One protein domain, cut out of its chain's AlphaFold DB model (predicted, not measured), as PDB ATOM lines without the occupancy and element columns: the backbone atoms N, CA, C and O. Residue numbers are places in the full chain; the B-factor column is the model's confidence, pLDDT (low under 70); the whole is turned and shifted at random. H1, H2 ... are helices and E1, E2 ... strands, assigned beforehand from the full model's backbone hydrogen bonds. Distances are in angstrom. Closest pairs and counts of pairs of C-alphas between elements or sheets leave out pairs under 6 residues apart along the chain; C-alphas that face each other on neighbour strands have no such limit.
ATOM      1  N   ARG A   3      16.759 104.169  37.179       96.38
ATOM      2  CA  ARG A   3      16.117 102.846  37.185       96.38
ATOM      3  C   ARG A   3      15.617 102.517  35.782       96.38
ATOM      4  O   ARG A   3      14.938 103.330  35.166       96.38
ATOM      5  N   VAL A   4      15.884 101.301  35.318       95.44
ATOM      6  CA  VAL A   4      15.142 100.685  34.208       95.44
ATOM      7  C   VAL A   4      14.263  99.602  34.822       95.44
ATOM      8  O   VAL A   4      14.772  98.659  35.423       95.44
ATOM      9  N   HIS A   5      12.951  99.794  34.762       95.31
ATOM     10  CA  HIS A   5      11.950  98.991  35.450       95.31
ATOM     11  C   HIS A   5      11.129  98.206  34.422       95.31
ATOM     12  O   HIS A   5      10.547  98.810  33.528       95.31
ATOM     13  N   LEU A   6      11.088  96.879  34.533       92.62
ATOM     14  CA  LEU A   6      10.142  96.046  33.783       92.62
ATOM     15  C   LEU A   6       8.833  96.032  34.561       92.62
ATOM     16  O   LEU A   6       8.869  95.635  35.721       92.62
ATOM     17  N   LEU A   7       7.737  96.486  33.947       92.38
ATOM     18  CA  LEU A   7       6.430  96.477  34.601       92.38
ATOM     19  C   LEU A   7       6.062  95.049  35.024       92.38
ATOM     20  O   LEU A   7       6.186  94.122  34.224       92.38
ATOM     21  N   ASP A   8       5.614  94.902  36.265       91.06
ATOM     22  CA  ASP A   8       5.129  93.655  36.852       91.06
ATOM     23  C   ASP A   8       3.791  93.956  37.528       91.06
ATOM     24  O   ASP A   8       3.761  94.616  38.566       91.06
ATOM     25  N   THR A   9       2.665  93.532  36.946       92.19
ATOM     26  CA  THR A   9       1.343  93.938  37.460       92.19
ATOM     27  C   THR A   9       1.115  93.467  38.898       92.19
ATOM     28  O   THR A   9       0.578  94.219  39.718       92.19
ATOM     29  N   ALA A  10       1.545  92.249  39.238       90.25
ATOM     30  CA  ALA A  10       1.386  91.705  40.584       90.25
ATOM     31  C   ALA A  10       2.108  92.572  41.628       90.25
ATOM     32  O   ALA A  10       1.553  92.877  42.683       90.25
ATOM     33  N   ARG A  11       3.323  93.029  41.319       89.50
ATOM     34  CA  ARG A  11       4.098  93.875  42.230       89.50
ATOM     35  C   ARG A  11       3.697  95.344  42.176       89.50
ATOM     36  O   ARG A  11       3.442  95.948  43.210       89.50
ATOM     37  N   ASP A  12       3.678  95.938  40.991       90.69
ATOM     38  CA  ASP A  12       3.605  97.391  40.833       90.69
ATOM     39  C   ASP A  12       2.174  97.930  40.912       90.69
ATOM     40  O   ASP A  12       1.985  99.086  41.290       90.69
ATOM     41  N   LEU A  13       1.168  97.113  40.574       90.19
ATOM     42  CA  LEU A  13      -0.242  97.505  40.656       90.19
ATOM     43  C   LEU A  13      -0.943  96.913  41.880       90.19
ATOM     44  O   LEU A  13      -1.721  97.610  42.527       90.19
ATOM     45  N   LEU A  14      -0.694  95.635  42.186       89.75
ATOM     46  CA  LEU A  14      -1.350  94.939  43.302       89.75
ATOM     47  C   LEU A  14      -0.536  94.967  44.603       89.75
ATOM     48  O   LEU A  14      -1.027  94.490  45.624       89.75
ATOM     49  N   SER A  15       0.676  95.534  44.581       88.38
ATOM     50  CA  SER A  15       1.560  95.656  45.751       88.38
ATOM     51  C   SER A  15       1.882  94.317  46.420       88.38
ATOM     52  O   SER A  15       2.035  94.240  47.638       88.38
ATOM     53  N   ILE A  16       1.982  93.243  45.628       86.75
ATOM     54  CA  ILE A  16       2.394  91.928  46.119       86.75
ATOM     55  C   ILE A  16       3.918  91.914  46.249       86.75
ATOM     56  O   ILE A  16       4.657  92.016  45.265       86.75
ATOM     57  N   GLU A  17       4.393  91.760  47.482       79.75
ATOM     58  CA  GLU A  17       5.812  91.708  47.820       79.75
ATOM     59  C   GLU A  17       6.148  90.422  48.578       79.75
ATOM     60  O   GLU A  17       5.300  89.804  49.219       79.75
ATOM     61  N   LYS A  18       7.410  89.996  48.480       76.12
ATOM     62  CA  LYS A  18       7.911  88.825  49.200       76.12
ATOM     63  C   LYS A  18       8.509  89.281  50.528       76.12
ATOM     64  O   LYS A  18       9.515  89.982  50.511       76.12
ATOM     65  N   GLU A  19       7.924  88.847  51.640       70.56
ATOM     66  CA  GLU A  19       8.376  89.224  52.991       70.56
ATOM     67  C   GLU A  19       9.756  88.628  53.344       70.56
ATOM     68  O   GLU A  19      10.561  89.285  53.995       70.56
ATOM     69  N   ASP A  20      10.085  87.433  52.833       68.75
ATOM     70  CA  ASP A  20      11.308  86.684  53.185       68.75
ATOM     71  C   ASP A  20      12.452  86.806  52.149       68.75
ATOM     72  O   ASP A  20      13.130  85.826  51.821       68.75
ATOM     73  N   ALA A  21      12.654  87.979  51.545       71.06
ATOM     74  CA  ALA A  21      13.762  88.193  50.607       71.06
ATOM     75  C   ALA A  21      15.009  88.759  51.313       71.06
ATOM     76  O   ALA A  21      14.911  89.718  52.065       71.06
ATOM     77  N   GLU A  22      16.201  88.225  51.004       71.62
ATOM     78  CA  GLU A  22      17.491  88.746  51.516       71.62
ATOM     79  C   GLU A  22      17.714  90.226  51.150       71.62
ATOM     80  O   GLU A  22      18.377  90.964  51.874       71.62
ATOM     81  N   PHE A  23      17.126  90.669  50.036       72.81
ATOM     82  CA  PHE A  23      17.120  92.061  49.606       72.81
ATOM     83  C   PHE A  23      15.717  92.462  49.166       72.81
ATOM     84  O   PHE A  23      15.081  91.760  48.369       72.81
ATOM     85  N   LYS A  24      15.269  93.641  49.607       83.69
ATOM     86  CA  LYS A  24      14.035  94.247  49.112       83.69
ATOM     87  C   LYS A  24      14.175  94.531  47.618       83.69
ATOM     88  O   LYS A  24      15.119  95.180  47.159       83.69
ATOM     89  N   SER A  25      13.242  94.010  46.827       86.25
ATOM     90  CA  SER A  25      13.209  94.300  45.395       86.25
ATOM     91  C   SER A  25      12.776  95.743  45.170       86.25
ATOM     92  O   SER A  25      11.900  96.246  45.860       86.25
ATOM     93  N   TRP A  26      13.358  96.412  44.179       91.38
ATOM     94  CA  TRP A  26      12.869  97.718  43.737       91.38
ATOM     95  C   TRP A  26      11.479  97.577  43.106       91.38
ATOM     96  O   TRP A  26      11.362  96.963  42.037       91.38
ATOM     97  N   THR A  27      10.464  98.169  43.732       92.38
ATOM     98  CA  THR A  27       9.153  98.431  43.116       92.38
ATOM     99  C   THR A  27       9.224  99.678  42.233       92.38
ATOM    100  O   THR A  27      10.183 100.461  42.306       92.38
ATOM    101  N   PHE A  28       8.240  99.875  41.352       93.94
ATOM    102  CA  PHE A  28       8.143 101.122  40.596       93.94
ATOM    103  C   PHE A  28       7.966 102.329  41.529       93.94
ATOM    104  O   PHE A  28       8.611 103.361  41.331       93.94
ATOM    105  N   HIS A  29       7.160 102.181  42.585       92.88
ATOM    106  CA  HIS A  29       6.900 103.245  43.552       92.88
ATOM    107  C   HIS A  29       8.162 103.657  44.325       92.88
ATOM    108  O   HIS A  29       8.487 104.844  44.364       92.88
ATOM    109  N   ASP A  30       8.930 102.694  44.841       94.06
ATOM    110  CA  ASP A  30      10.173 102.974  45.571       94.06
ATOM    111  C   ASP A  30      11.207 103.663  44.677       94.06
ATOM    112  O   ASP A  30      11.875 104.608  45.096       94.06
ATOM    113  N   ALA A  31      11.319 103.230  43.417       95.75
ATOM    114  CA  ALA A  31      12.228 103.850  42.460       95.75
ATOM    115  C   ALA A  31      11.856 105.317  42.185       95.75
ATOM    116  O   ALA A  31      12.739 106.174  42.110       95.75
ATOM    117  N   MET A  32      10.560 105.615  42.061       95.94
ATOM    118  CA  MET A  32      10.065 106.984  41.901       95.94
ATOM    119  C   MET A  32      10.341 107.827  43.152       95.94
ATOM    120  O   MET A  32      10.884 108.926  43.031       95.94
ATOM    121  N   ALA A  33      10.063 107.295  44.346       95.56
ATOM    122  CA  ALA A  33      10.338 107.966  45.616       95.56
ATOM    123  C   ALA A  33      11.842 108.210  45.841       95.56
ATOM    124  O   ALA A  33      12.243 109.213  46.429       95.56
ATOM    125  N   GLN A  34      12.706 107.312  45.364       96.38
ATOM    126  CA  GLN A  34      14.150 107.511  45.428       96.38
ATOM    127  C   GLN A  34      14.619 108.600  44.459       96.38
ATOM    128  O   GLN A  34      15.502 109.378  44.813       96.38
ATOM    129  N   VAL A  35      14.048 108.677  43.253       96.38
ATOM    130  CA  VAL A  35      14.357 109.759  42.305       96.38
ATOM    131  C   VAL A  35      13.882 111.115  42.822       96.38
ATOM    132  O   VAL A  35      14.594 112.092  42.625       96.38
ATOM    133  N   GLU A  36      12.747 111.184  43.522       96.75
ATOM    134  CA  GLU A  36      12.240 112.427  44.130       96.75
ATOM    135  C   GLU A  36      13.241 113.066  45.111       96.75
ATOM    136  O   GLU A  36      13.341 114.288  45.197       96.75
ATOM    137  N   LYS A  37      14.022 112.247  45.825       95.94
ATOM    138  CA  LYS A  37      15.033 112.705  46.796       95.94
ATOM    139  C   LYS A  37      16.314 113.238  46.146       95.94
ATOM    140  O   LYS A  37      17.205 113.709  46.849       95.94
ATOM    141  N   GLU A  38      16.448 113.109  44.833       95.56
ATOM    142  CA  GLU A  38      17.659 113.420  44.084       95.56
ATOM    143  C   GLU A  38      17.419 114.656  43.209       95.56
ATOM    144  O   GLU A  38      16.337 114.845  42.664       95.56
ATOM    145  N   GLU A  39      18.444 115.484  42.996       94.31
ATOM    146  CA  GLU A  39      18.313 116.665  42.120       94.31
ATOM    147  C   GLU A  39      17.972 116.289  40.668       94.31
ATOM    148  O   GLU A  39      17.400 117.082  39.921       94.31
ATOM    149  N   SER A  40      18.357 115.081  40.247       93.88
ATOM    150  CA  SER A  40      18.043 114.550  38.926       93.88
ATOM    151  C   SER A  40      17.992 113.022  38.902       93.88
ATOM    152  O   SER A  40      18.839 112.305  39.462       93.88
ATOM    153  N   GLY A  41      17.027 112.494  38.153       96.19
ATOM    154  CA  GLY A  41      16.963 111.071  37.887       96.19
ATOM    155  C   GLY A  41      16.030 110.685  36.754       96.19
ATOM    156  O   GLY A  41      15.272 111.499  36.236       96.19
ATOM    157  N   VAL A  42      16.142 109.420  36.358       97.50
ATOM    158  CA  VAL A  42      15.359 108.813  35.283       97.50
ATOM    159  C   VAL A  42      14.814 107.477  35.769       97.50
ATOM    160  O   VAL A  42      15.577 106.623  36.224       97.50
ATOM    161  N   VAL A  43      13.508 107.277  35.622       97.31
ATOM    162  CA  VAL A  43      12.874 105.961  35.725       97.31
ATOM    163  C   VAL A  43      12.306 105.618  34.355       97.31
ATOM    164  O   VAL A  43      11.385 106.274  33.877       97.31
ATOM    165  N   VAL A  44      12.875 104.607  33.705       97.12
ATOM    166  CA  VAL A  44      12.342 104.050  32.458       97.12
ATOM    167  C   VAL A  44      11.389 102.925  32.826       97.12
ATOM    168  O   VAL A  44      11.828 101.935  33.407       97.12
ATOM    169  N   LEU A  45      10.108 103.062  32.482       95.75
ATOM    170  CA  LEU A  45       9.133 101.981  32.604       95.75
ATOM    171  C   LEU A  45       9.025 101.239  31.269       95.75
ATOM    172  O   LEU A  45       8.605 101.796  30.256       95.75
ATOM    173  N   MET A  46       9.443  99.983  31.276       94.50
ATOM    174  CA  MET A  46       9.415  99.078  30.140       94.50
ATOM    175  C   MET A  46       8.127  98.260  30.203       94.50
ATOM    176  O   MET A  46       8.027  97.307  30.979       94.50
ATOM    177  N   CYS A  47       7.152  98.641  29.384       92.00
ATOM    178  CA  CYS A  47       5.879  97.941  29.271       92.00
ATOM    179  C   CYS A  47       5.951  96.929  28.126       92.00
ATOM    180  O   CYS A  47       6.061  97.313  26.960       92.00
ATOM    181  N   TYR A  48       5.886  95.648  28.465       88.69
ATOM    182  CA  TYR A  48       5.667  94.568  27.509       88.69
ATOM    183  C   TYR A  48       4.230  94.064  27.654       88.69
ATOM    184  O   TYR A  48       3.582  94.339  28.662       88.69
ATOM    185  N   GLU A  49       3.718  93.373  26.637       88.38
ATOM    186  CA  GLU A  49       2.425  92.701  26.764       88.38
ATOM    187  C   GLU A  49       2.508  91.652  27.876       88.38
ATOM    188  O   GLU A  49       3.431  90.838  27.894       88.38
ATOM    189  N   GLU A  50       1.547  91.705  28.792       89.69
ATOM    190  CA  GLU A  50       1.384  90.767  29.897       89.69
ATOM    191  C   GLU A  50      -0.064  90.271  29.859       89.69
ATOM    192  O   GLU A  50      -1.012  91.064  29.824       89.69
ATOM    193  N   ASN A  51      -0.242  88.957  29.790       92.06
ATOM    194  CA  ASN A  51      -1.547  88.308  29.812       92.06
ATOM    195  C   ASN A  51      -1.845  87.730  31.209       92.06
ATOM    196  O   ASN A  51      -0.998  87.717  32.096       92.06
ATOM    197  N   SER A  52      -3.069  87.240  31.425       92.06
ATOM    198  CA  SER A  52      -3.480  86.728  32.740       92.06
ATOM    199  C   SER A  52      -2.645  85.545  33.243       92.06
ATOM    200  O   SER A  52      -2.438  85.449  34.447       92.06
ATOM    201  N   ALA A  53      -2.159  84.676  32.350       91.56
ATOM    202  CA  ALA A  53      -1.296  83.559  32.726       91.56
ATOM    203  C   ALA A  53       0.094  84.048  33.157       91.56
ATOM    204  O   ALA A  53       0.626  83.549  34.140       91.56
ATOM    205  N   ASP A  54       0.636  85.082  32.503       89.75
ATOM    206  CA  ASP A  54       1.917  85.680  32.905       89.75
ATOM    207  C   ASP A  54       1.837  86.247  34.338       89.75
ATOM    208  O   ASP A  54       2.756  86.072  35.140       89.75
ATOM    209  N   ILE A  55       0.711  86.886  34.684       90.31
ATOM    210  CA  ILE A  55       0.460  87.416  36.034       90.31
ATOM    211  C   ILE A  55       0.326  86.273  37.051       90.31
ATOM    212  O   ILE A  55       0.888  86.357  38.144       90.31
ATOM    213  N   GLU A  56      -0.412  85.212  36.713       90.69
ATOM    214  CA  GLU A  56      -0.588  84.033  37.572       90.69
ATOM    215  C   GLU A  56       0.756  83.355  37.868       90.69
ATOM    216  O   GLU A  56       1.112  83.184  39.036       90.69
ATOM    217  N   ASP A  57       1.545  83.089  36.826       89.44
ATOM    218  CA  ASP A  57       2.898  82.538  36.923       89.44
ATOM    219  C   ASP A  57       3.798  83.412  37.804       89.44
ATOM    220  O   ASP A  57       4.622  82.924  38.590       89.44
ATOM    221  N   ARG A  58       3.644  84.737  37.698       87.94
ATOM    222  CA  ARG A  58       4.423  85.684  38.488       87.94
ATOM    223  C   ARG A  58       4.071  85.625  39.970       87.94
ATOM    224  O   ARG A  58       4.980  85.608  40.803       87.94
ATOM    225  N   ILE A  59       2.782  85.551  40.292       88.81
ATOM    226  CA  ILE A  59       2.291  85.381  41.663       88.81
ATOM    227  C   ILE A  59       2.764  84.036  42.227       88.81
ATOM    228  O   ILE A  59       3.307  83.993  43.333       88.81
ATOM    229  N   GLU A  60       2.636  82.947  41.464       88.81
ATOM    230  CA  GLU A  60       3.107  81.624  41.884       88.81
ATOM    231  C   GLU A  60       4.617  81.632  42.162       88.81
ATOM    232  O   GLU A  60       5.066  81.123  43.192       88.81
ATOM    233  N   SER A  61       5.412  82.274  41.302       86.50
ATOM    234  CA  SER A  61       6.858  82.424  41.494       86.50
ATOM    235  C   SER A  61       7.209  83.176  42.784       86.50
ATOM    236  O   SER A  61       8.152  82.802  43.489       86.50
ATOM    237  N   MET A  62       6.441  84.211  43.139       82.69
ATOM    238  CA  MET A  62       6.634  84.960  44.386       82.69
ATOM    239  C   MET A  62       6.317  84.111  45.625       82.69
ATOM    240  O   MET A  62       7.080  84.157  46.593       82.69
ATOM    241  N   LEU A  63       5.248  83.309  45.573       83.50
ATOM    242  CA  LEU A  63       4.800  82.447  46.675       83.50
ATOM    243  C   LEU A  63       5.702  81.223  46.876       83.50
ATOM    244  O   LEU A  63       6.035  80.865  48.003       83.50
ATOM    245  N   THR A  64       6.100  80.571  45.785       85.69
ATOM    246  CA  THR A  64       6.869  79.316  45.815       85.69
ATOM    247  C   THR A  64       8.380  79.543  45.820       85.69
ATOM    248  O   THR A  64       9.145  78.660  46.202       85.69
ATOM    249  N   GLY A  65       8.832  80.718  45.372       79.00
ATOM    250  CA  GLY A  65      10.242  81.021  45.135       79.00
ATOM    251  C   GLY A  65      10.825  80.373  43.875       79.00
ATOM    252  O   GLY A  65      12.008  80.574  43.597       79.00
ATOM    253  N   VAL A  66      10.034  79.621  43.103       78.56
ATOM    254  CA  VAL A  66      10.477  79.022  41.841       78.56
ATOM    255  C   VAL A  66      10.507  80.112  40.775       78.56
ATOM    256  O   VAL A  66       9.469  80.588  40.327       78.56
ATOM    257  N   GLN A  67      11.701  80.544  40.370       72.62
ATOM    258  CA  GLN A  67      11.845  81.509  39.280       72.62
ATOM    259  C   GLN A  67      11.684  80.828  37.925       72.62
ATOM    260  O   GLN A  67      12.385  79.863  37.610       72.62
ATOM    261  N   GLN A  68      10.812  81.388  37.090       72.06
ATOM    262  CA  GLN A  68      10.786  81.042  35.680       72.06
ATOM    263  C   GLN A  68      12.073  81.511  34.996       72.06
ATOM    264  O   GLN A  68      12.590  82.604  35.242       72.06
ATOM    265  N   THR A  69      12.602  80.662  34.122       74.81
ATOM    266  CA  THR A  69      13.803  80.974  33.351       74.81
ATOM    267  C   THR A  69      13.439  81.890  32.193       74.81
ATOM    268  O   THR A  69      12.836  81.476  31.208       74.81
ATOM    269  N   VAL A  70      13.837  83.157  32.296       79.75
ATOM    270  CA  VAL A  70      13.765  84.094  31.173       79.75
ATOM    271  C   VAL A  70      14.903  83.781  30.203       79.75
ATOM    272  O   VAL A  70      16.048  83.583  30.619       79.75
ATOM    273  N   SER A  71      14.604  83.736  28.902       85.44
ATOM    274  CA  SER A  71      15.632  83.490  27.887       85.44
ATOM    275  C   SER A  71      16.713  84.580  27.918       85.44
ATOM    276  O   SER A  71      16.417  85.762  28.121       85.44
ATOM    277  N   GLN A  72      17.971  84.201  27.677       84.19
ATOM    278  CA  GLN A  72      19.074  85.167  27.611       84.19
ATOM    279  C   GLN A  72      18.830  86.233  26.535       84.19
ATOM    280  O   GLN A  72      19.096  87.409  26.771       84.19
ATOM    281  N   ASP A  73      18.249  85.850  25.396       86.56
ATOM    282  CA  ASP A  73      17.906  86.773  24.311       86.56
ATOM    283  C   ASP A  73      16.897  87.839  24.753       86.56
ATOM    284  O   ASP A  73      17.029  89.013  24.395       86.56
ATOM    285  N   THR A  74      15.904  87.459  25.563       86.88
ATOM    286  CA  THR A  74      14.942  88.404  26.146       86.88
ATOM    287  C   THR A  74      15.650  89.393  27.067       86.88
ATOM    288  O   THR A  74      15.433  90.600  26.945       86.88
ATOM    289  N   VAL A  75      16.542  88.910  27.937       85.38
ATOM    290  CA  VAL A  75      17.311  89.767  28.853       85.38
ATOM    291  C   VAL A  75      18.191  90.745  28.071       85.38
ATOM    292  O   VAL A  75      18.166  91.946  28.339       85.38
ATOM    293  N   TYR A  76      18.926  90.272  27.059       87.12
ATOM    294  CA  TYR A  76      19.767  91.137  26.227       87.12
ATOM    295  C   TYR A  76      18.956  92.189  25.478       87.12
ATOM    296  O   TYR A  76      19.376  93.345  25.411       87.12
ATOM    297  N   ARG A  77      17.781  91.820  24.958       89.25
ATOM    298  CA  ARG A  77      16.868  92.765  24.309       89.25
ATOM    299  C   ARG A  77      16.409  93.846  25.285       89.25
ATOM    300  O   ARG A  77      16.519  95.024  24.964       89.25
ATOM    301  N   GLN A  78      15.958  93.463  26.479       90.06
ATOM    302  CA  GLN A  78      15.500  94.402  27.507       90.06
ATOM    303  C   GLN A  78      16.609  95.367  27.941       90.06
ATOM    304  O   GLN A  78      16.387  96.579  27.983       90.06
ATOM    305  N   VAL A  79      17.816  94.850  28.192       89.88
ATOM    306  CA  VAL A  79      18.992  95.668  28.532       89.88
ATOM    307  C   VAL A  79      19.355  96.603  27.379       89.88
ATOM    308  O   VAL A  79      19.579  97.790  27.603       89.88
ATOM    309  N   GLY A  80      19.380  96.097  26.144       92.56
ATOM    310  CA  GLY A  80      19.719  96.881  24.958       92.56
ATOM    311  C   GLY A  80      18.724  98.004  24.674       92.56
ATOM    312  O   GLY A  80      19.141  99.110  24.329       92.56
ATOM    313  N   THR A  81      17.422  97.760  24.847       94.38
ATOM    314  CA  THR A  81      16.396  98.801  24.701       94.38
ATOM    315  C   THR A  81      16.514  99.846  25.807       94.38
ATOM    316  O   THR A  81      16.539 101.036  25.507       94.38
ATOM    317  N   GLY A  82      16.674  99.424  27.066       94.69
ATOM    318  CA  GLY A  82      16.888 100.349  28.182       94.69
ATOM    319  C   GLY A  82      18.128 101.224  27.983       94.69
ATOM    320  O   GLY A  82      18.070 102.435  28.173       94.69
ATOM    321  N   ALA A  83      19.232 100.638  27.518       94.94
ATOM    322  CA  ALA A  83      20.466 101.365  27.244       94.94
ATOM    323  C   ALA A  83      20.311 102.407  26.121       94.94
ATOM    324  O   ALA A  83      20.811 103.523  26.245       94.94
ATOM    325  N   GLN A  84      19.583 102.081  25.048       95.62
ATOM    326  CA  GLN A  84      19.307 103.034  23.968       95.62
ATOM    327  C   GLN A  84      18.452 104.205  24.448       95.62
ATOM    328  O   GLN A  84      18.815 105.347  24.188       95.62
ATOM    329  N   ILE A  85      17.389 103.937  25.213       97.06
ATOM    330  CA  ILE A  85      16.541 104.988  25.796       97.06
ATOM    331  C   ILE A  85      17.385 105.930  26.661       97.06
ATOM    332  O   ILE A  85      17.331 107.145  26.492       97.06
ATOM    333  N   LEU A  86      18.203 105.380  27.563       97.00
ATOM    334  CA  LEU A  86      19.042 106.181  28.456       97.00
ATOM    335  C   LEU A  86      20.052 107.041  27.688       97.00
ATOM    336  O   LEU A  86      20.215 108.222  28.000       97.00
ATOM    337  N   ARG A  87      20.698 106.478  26.664       96.12
ATOM    338  CA  ARG A  87      21.622 107.220  25.801       96.12
ATOM    339  C   ARG A  87      20.911 108.350  25.058       96.12
ATOM    340  O   ARG A  87      21.436 109.458  24.997       96.12
ATOM    341  N   ASP A  88      19.726 108.087  24.518       96.69
ATOM    342  CA  ASP A  88      18.944 109.077  23.774       96.69
ATOM    343  C   ASP A  88      18.439 110.209  24.696       96.69
ATOM    344  O   ASP A  88      18.309 111.352  24.262       96.69
ATOM    345  N   MET A  89      18.265 109.934  25.995       95.56
ATOM    346  CA  MET A  89      18.040 110.945  27.043       95.56
ATOM    347  C   MET A  89      19.312 111.706  27.466       95.56
ATOM    348  O   MET A  89      19.251 112.579  28.331       95.56
ATOM    349  N   GLY A  90      20.473 111.386  26.888       95.25
ATOM    350  CA  GLY A  90      21.755 112.022  27.194       95.25
ATOM    351  C   GLY A  90      22.448 111.494  28.452       95.25
ATOM    352  O   GLY A  90      23.419 112.100  28.912       95.25
ATOM    353  N   VAL A  91      21.987 110.374  29.021       96.69
ATOM    354  CA  VAL A  91      22.663 109.728  30.153       96.69
ATOM    355  C   VAL A  91      23.989 109.140  29.675       96.69
ATOM    356  O   VAL A  91      24.060 108.528  28.615       96.69
ATOM    357  N   LYS A  92      25.041 109.312  30.484       95.06
ATOM    358  CA  LYS A  92      26.375 108.731  30.244       95.06
ATOM    359  C   LYS A  92      26.934 108.018  31.463       95.06
ATOM    360  O   LYS A  92      27.420 106.902  31.365       95.06
ATOM    361  N   LYS A  93      26.834 108.653  32.630       95.06
ATOM    362  CA  LYS A  93      27.221 108.081  33.923       95.06
ATOM    363  C   LYS A  93      26.010 108.039  34.835       95.06
ATOM    364  O   LYS A  93      25.263 109.015  34.898       95.06
ATOM    365  N   MET A  94      25.814 106.936  35.550       95.38
ATOM    366  CA  MET A  94      24.646 106.771  36.414       95.38
ATOM    367  C   MET A  94      24.926 105.957  37.674       95.38
ATOM    368  O   MET A  94      25.682 104.988  37.649       95.38
ATOM    369  N   ARG A  95      24.252 106.340  38.762       95.38
ATOM    370  CA  ARG A  95      24.002 105.467  39.914       95.38
ATOM    371  C   ARG A  95      22.731 104.673  39.617       95.38
ATOM    372  O   ARG A  95      21.697 105.296  39.357       95.38
ATOM    373  N   LEU A  96      22.829 103.349  39.568       95.25
ATOM    374  CA  LEU A  96      21.778 102.463  39.072       95.25
ATOM    375  C   LEU A  96      21.057 101.757  40.226       95.25
ATOM    376  O   LEU A  96      21.672 101.036  41.003       95.25
ATOM    377  N   MET A  97      19.737 101.907  40.285       95.44
ATOM    378  CA  MET A  97      18.856 101.167  41.188       95.44
ATOM    379  C   MET A  97      18.608  99.760  40.637       95.44
ATOM    380  O   MET A  97      17.747  99.550  39.774       95.44
ATOM    381  N   SER A  98      19.386  98.784  41.097       89.50
ATOM    382  CA  SER A  98      19.327  97.403  40.614       89.50
ATOM    383  C   SER A  98      19.762  96.422  41.694       89.50
ATOM    384  O   SER A  98      20.527  96.769  42.587       89.50
ATOM    385  N   ALA A  99      19.326  95.169  41.562       80.94
ATOM    386  CA  ALA A  99      19.994  94.067  42.242       80.94
ATOM    387  C   ALA A  99      21.472  93.976  41.789       80.94
ATOM    388  O   ALA A  99      21.784  94.411  40.668       80.94
ATOM    389  N   PRO A 100      22.370  93.398  42.611       71.19
ATOM    390  CA  PRO A 100      23.785  93.257  42.276       71.19
ATOM    391  C   PRO A 100      23.963  92.442  40.988       71.19
ATOM    392  O   PRO A 100      23.756  91.232  40.961       71.19
ATOM    393  N   MET A 101      24.343  93.104  39.895       73.38
ATOM    394  CA  MET A 101      24.535  92.469  38.592       73.38
ATOM    395  C   MET A 101      25.748  93.075  37.885       73.38
ATOM    396  O   MET A 101      26.026  94.268  37.996       73.38
ATOM    397  N   LYS A 102      26.491  92.242  37.146       71.44
ATOM    398  CA  LYS A 102      27.581  92.706  36.280       71.44
ATOM    399  C   LYS A 102      27.022  93.114  34.923       71.44
ATOM    400  O   LYS A 102      26.550  92.270  34.167       71.44
ATOM    401  N   PHE A 103      27.145  94.392  34.588       72.56
ATOM    402  CA  PHE A 103      26.663  94.942  33.324       72.56
ATOM    403  C   PHE A 103      27.809  95.113  32.316       72.56
ATOM    404  O   PHE A 103      28.319  96.211  32.118       72.56
ATOM    405  N   SER A 104      28.245  94.025  31.675       67.56
ATOM    406  CA  SER A 104      29.359  94.065  30.708       67.56
ATOM    407  C   SER A 104      28.999  94.702  29.358       67.56
ATOM    408  O   SER A 104      29.888  95.173  28.657       67.56
ATOM    409  N   ALA A 105      27.714  94.735  28.994       76.81
ATOM    410  CA  ALA A 105      27.248  95.185  27.679       76.81
ATOM    411  C   ALA A 105      26.977  96.700  27.572       76.81
ATOM    412  O   ALA A 105      26.763  97.202  26.471       76.81
ATOM    413  N   LEU A 106      26.981  97.443  28.686       83.62
ATOM    414  CA  LEU A 106      26.603  98.866  28.693       83.62
ATOM    415  C   LEU A 106      27.643  99.782  28.034       83.62
ATOM    416  O   LEU A 106      27.282 100.823  27.488       83.62
ATOM    417  N   SER A 107      28.911  99.365  27.997       80.69
ATOM    418  CA  SER A 107      29.991 100.120  27.349       80.69
ATOM    419  C   SER A 107      29.758 100.330  25.847       80.69
ATOM    420  O   SER A 107      30.173 101.350  25.304       80.69
ATOM    421  N   GLY A 108      29.030  99.423  25.183       88.25
ATOM    422  CA  GLY A 108      28.626  99.568  23.780       88.25
ATOM    423  C   GLY A 108      27.602 100.682  23.525       88.25
ATOM    424  O   GLY A 108      27.342 101.016  22.371       88.25
ATOM    425  N   PHE A 109      27.034 101.267  24.582       91.38
ATOM    426  CA  PHE A 109      26.014 102.316  24.516       91.38
ATOM    427  C   PHE A 109      26.503 103.680  25.029       91.38
ATOM    428  O   PHE A 109      25.683 104.581  25.168       91.38
ATOM    429  N   ASP A 110      27.808 103.851  25.288       92.69
ATOM    430  CA  ASP A 110      28.375 105.038  25.967       92.69
ATOM    431  C   ASP A 110      27.783 105.251  27.381       92.69
ATOM    432  O   ASP A 110      27.608 106.380  27.839       92.69
ATOM    433  N   LEU A 111      27.448 104.147  28.067       95.19
ATOM    434  CA  LEU A 111      26.895 104.139  29.423       95.19
ATOM    435  C   LEU A 111      27.869 103.525  30.434       95.19
ATOM    436  O   LEU A 111      28.419 102.441  30.232       95.19
ATOM    437  N   GLU A 112      28.003 104.188  31.578       94.00
ATOM    438  CA  GLU A 112      28.853 103.800  32.698       94.00
ATOM    439  C   GLU A 112      28.041 103.788  34.000       94.00
ATOM    440  O   GLU A 112      27.461 104.795  34.420       94.00
ATOM    441  N   VAL A 113      28.014 102.632  34.665       93.31
ATOM    442  CA  VAL A 113      27.445 102.495  36.010       93.31
ATOM    443  C   VAL A 113      28.538 102.839  37.014       93.31
ATOM    444  O   VAL A 113      29.489 102.077  37.171       93.31
ATOM    445  N   VAL A 114      28.409 103.992  37.670       94.12
ATOM    446  CA  VAL A 114      29.388 104.466  38.666       94.12
ATOM    447  C   VAL A 114      29.083 103.963  40.074       94.12
ATOM    448  O   VAL A 114      29.962 103.980  40.927       94.12
ATOM    449  N   ASP A 115      27.845 103.526  40.312       93.62
ATOM    450  CA  ASP A 115      27.389 102.974  41.587       93.62
ATOM    451  C   ASP A 115      26.139 102.109  41.378       93.62
ATOM    452  O   ASP A 115      25.349 102.374  40.463       93.62
ATOM    453  N   VAL A 116      25.936 101.107  42.233       92.81
ATOM    454  CA  VAL A 116      24.726 100.272  42.260       92.81
ATOM    455  C   VAL A 116      24.072 100.412  43.625       92.81
ATOM    456  O   VAL A 116      24.688 100.119  44.645       92.81
ATOM    457  N   ILE A 117      22.811 100.837  43.633       92.50
ATOM    458  CA  ILE A 117      22.062 101.148  44.849       92.50
ATOM    459  C   ILE A 117      20.968 100.097  45.058       92.50
ATOM    460  O   ILE A 117      20.128  99.858  44.180       92.50
ATOM    461  N   SER A 118      20.974  99.484  46.239       91.31
ATOM    462  CA  SER A 118      19.931  98.564  46.705       91.31
ATOM    463  C   SER A 118      18.716  99.329  47.230       91.31
ATOM    464  O   SER A 118      18.855 100.464  47.685       91.31
TER     465      SER A 118
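This is residues 3 to 118 of the 121 residues of the protein "3,4-dihydroxy-2-butanone 4-phosphate synthase" of gamma proteobacterium IMCC1989 (UniProt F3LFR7). Two small pairs of parallel strands meet where E1 begins and E3 ends; the pair E1 and E2 lies in the middle, between H2 over one face and the longest helix, H4, over the other. H1 and H3 make one end of the long axis, while the pair E3 and E4 and the short H5 lie toward the other. The printed part has 116 residues, with five named helices and four named strands in the order E1 H1 H2 E2 H3 H4 E3 H5 E4, of mixed class. It is compact, with a radius of gyration of the C-alphas of 14.8 A, and spans 38 by 33 by 24 A.

E1, residues 3 to 6, begins at C-alpha 3 (16.117, 102.846, 37.185). H1 is residues 9 to 13, and H2, residues 28 to 36, is 12.5 A long. E2 is residues 42 to 46, 12.5 A. H3, residues 52 to 64, measures 18.2 A, and H4, residues 72 to 88, 24.2 A, from C-alpha 72 at (19.074, 85.167, 27.611). E3 is residues 93 to 97, H5 residues 106 to 109. E4, residues 112 to 117, is 14.2 A long and ends at C-alpha 117 (22.062, 101.148, 44.849).

E1 and E2 are parallel at 13 degrees, with N 5 and O 44 2.8 A apart, within hydrogen-bond range. With H1 and H2 between them they form a strand-helix-strand unit, two parallel neighbour strands joined through helices, with a right-handed crossover. The closest C-alphas of H2 and E2 are those of Met 32 and Val 43, 6.9 A; those of H4 and E1 are Val 4 and Gly 82, 6.3 A. H3 touches H1 with its residues 55 to 59 alone, closest at the C-alphas of Ala 10 and Ile 55, 6.3 A. H1 and H2 are close but not clearly touching, while H3 and H4 are apart. The closest C-alphas of E1 and E3 are those of Arg 3 and Met 97, 5.1 A. E3 and E4 are parallel at 27 degrees, with N 96 and O 115 2.8 A apart, within hydrogen-bond range; with H5 they form a second such unit, also right-handed. H4 touches H5 with its residues 83 to 87 alone, closest at the C-alphas of Ala 83 and Phe 109, 6.3 A. In H1, H2, H3 and H4 every O i to N i+4 pair is within hydrogen-bond range; H5 is too short for one.

The C-alphas farthest apart, those of Thr 64 and Gly 90, are 40.5 A from each other. The printed part has no cut. The link from H1 to H2, residues 14 to 27, is long. Residues 69 to 75, of which 72 to 75 belong to H4, stand free. The mean pLDDT of the printed part is 88.8, and residues 20 and 104 are under 70.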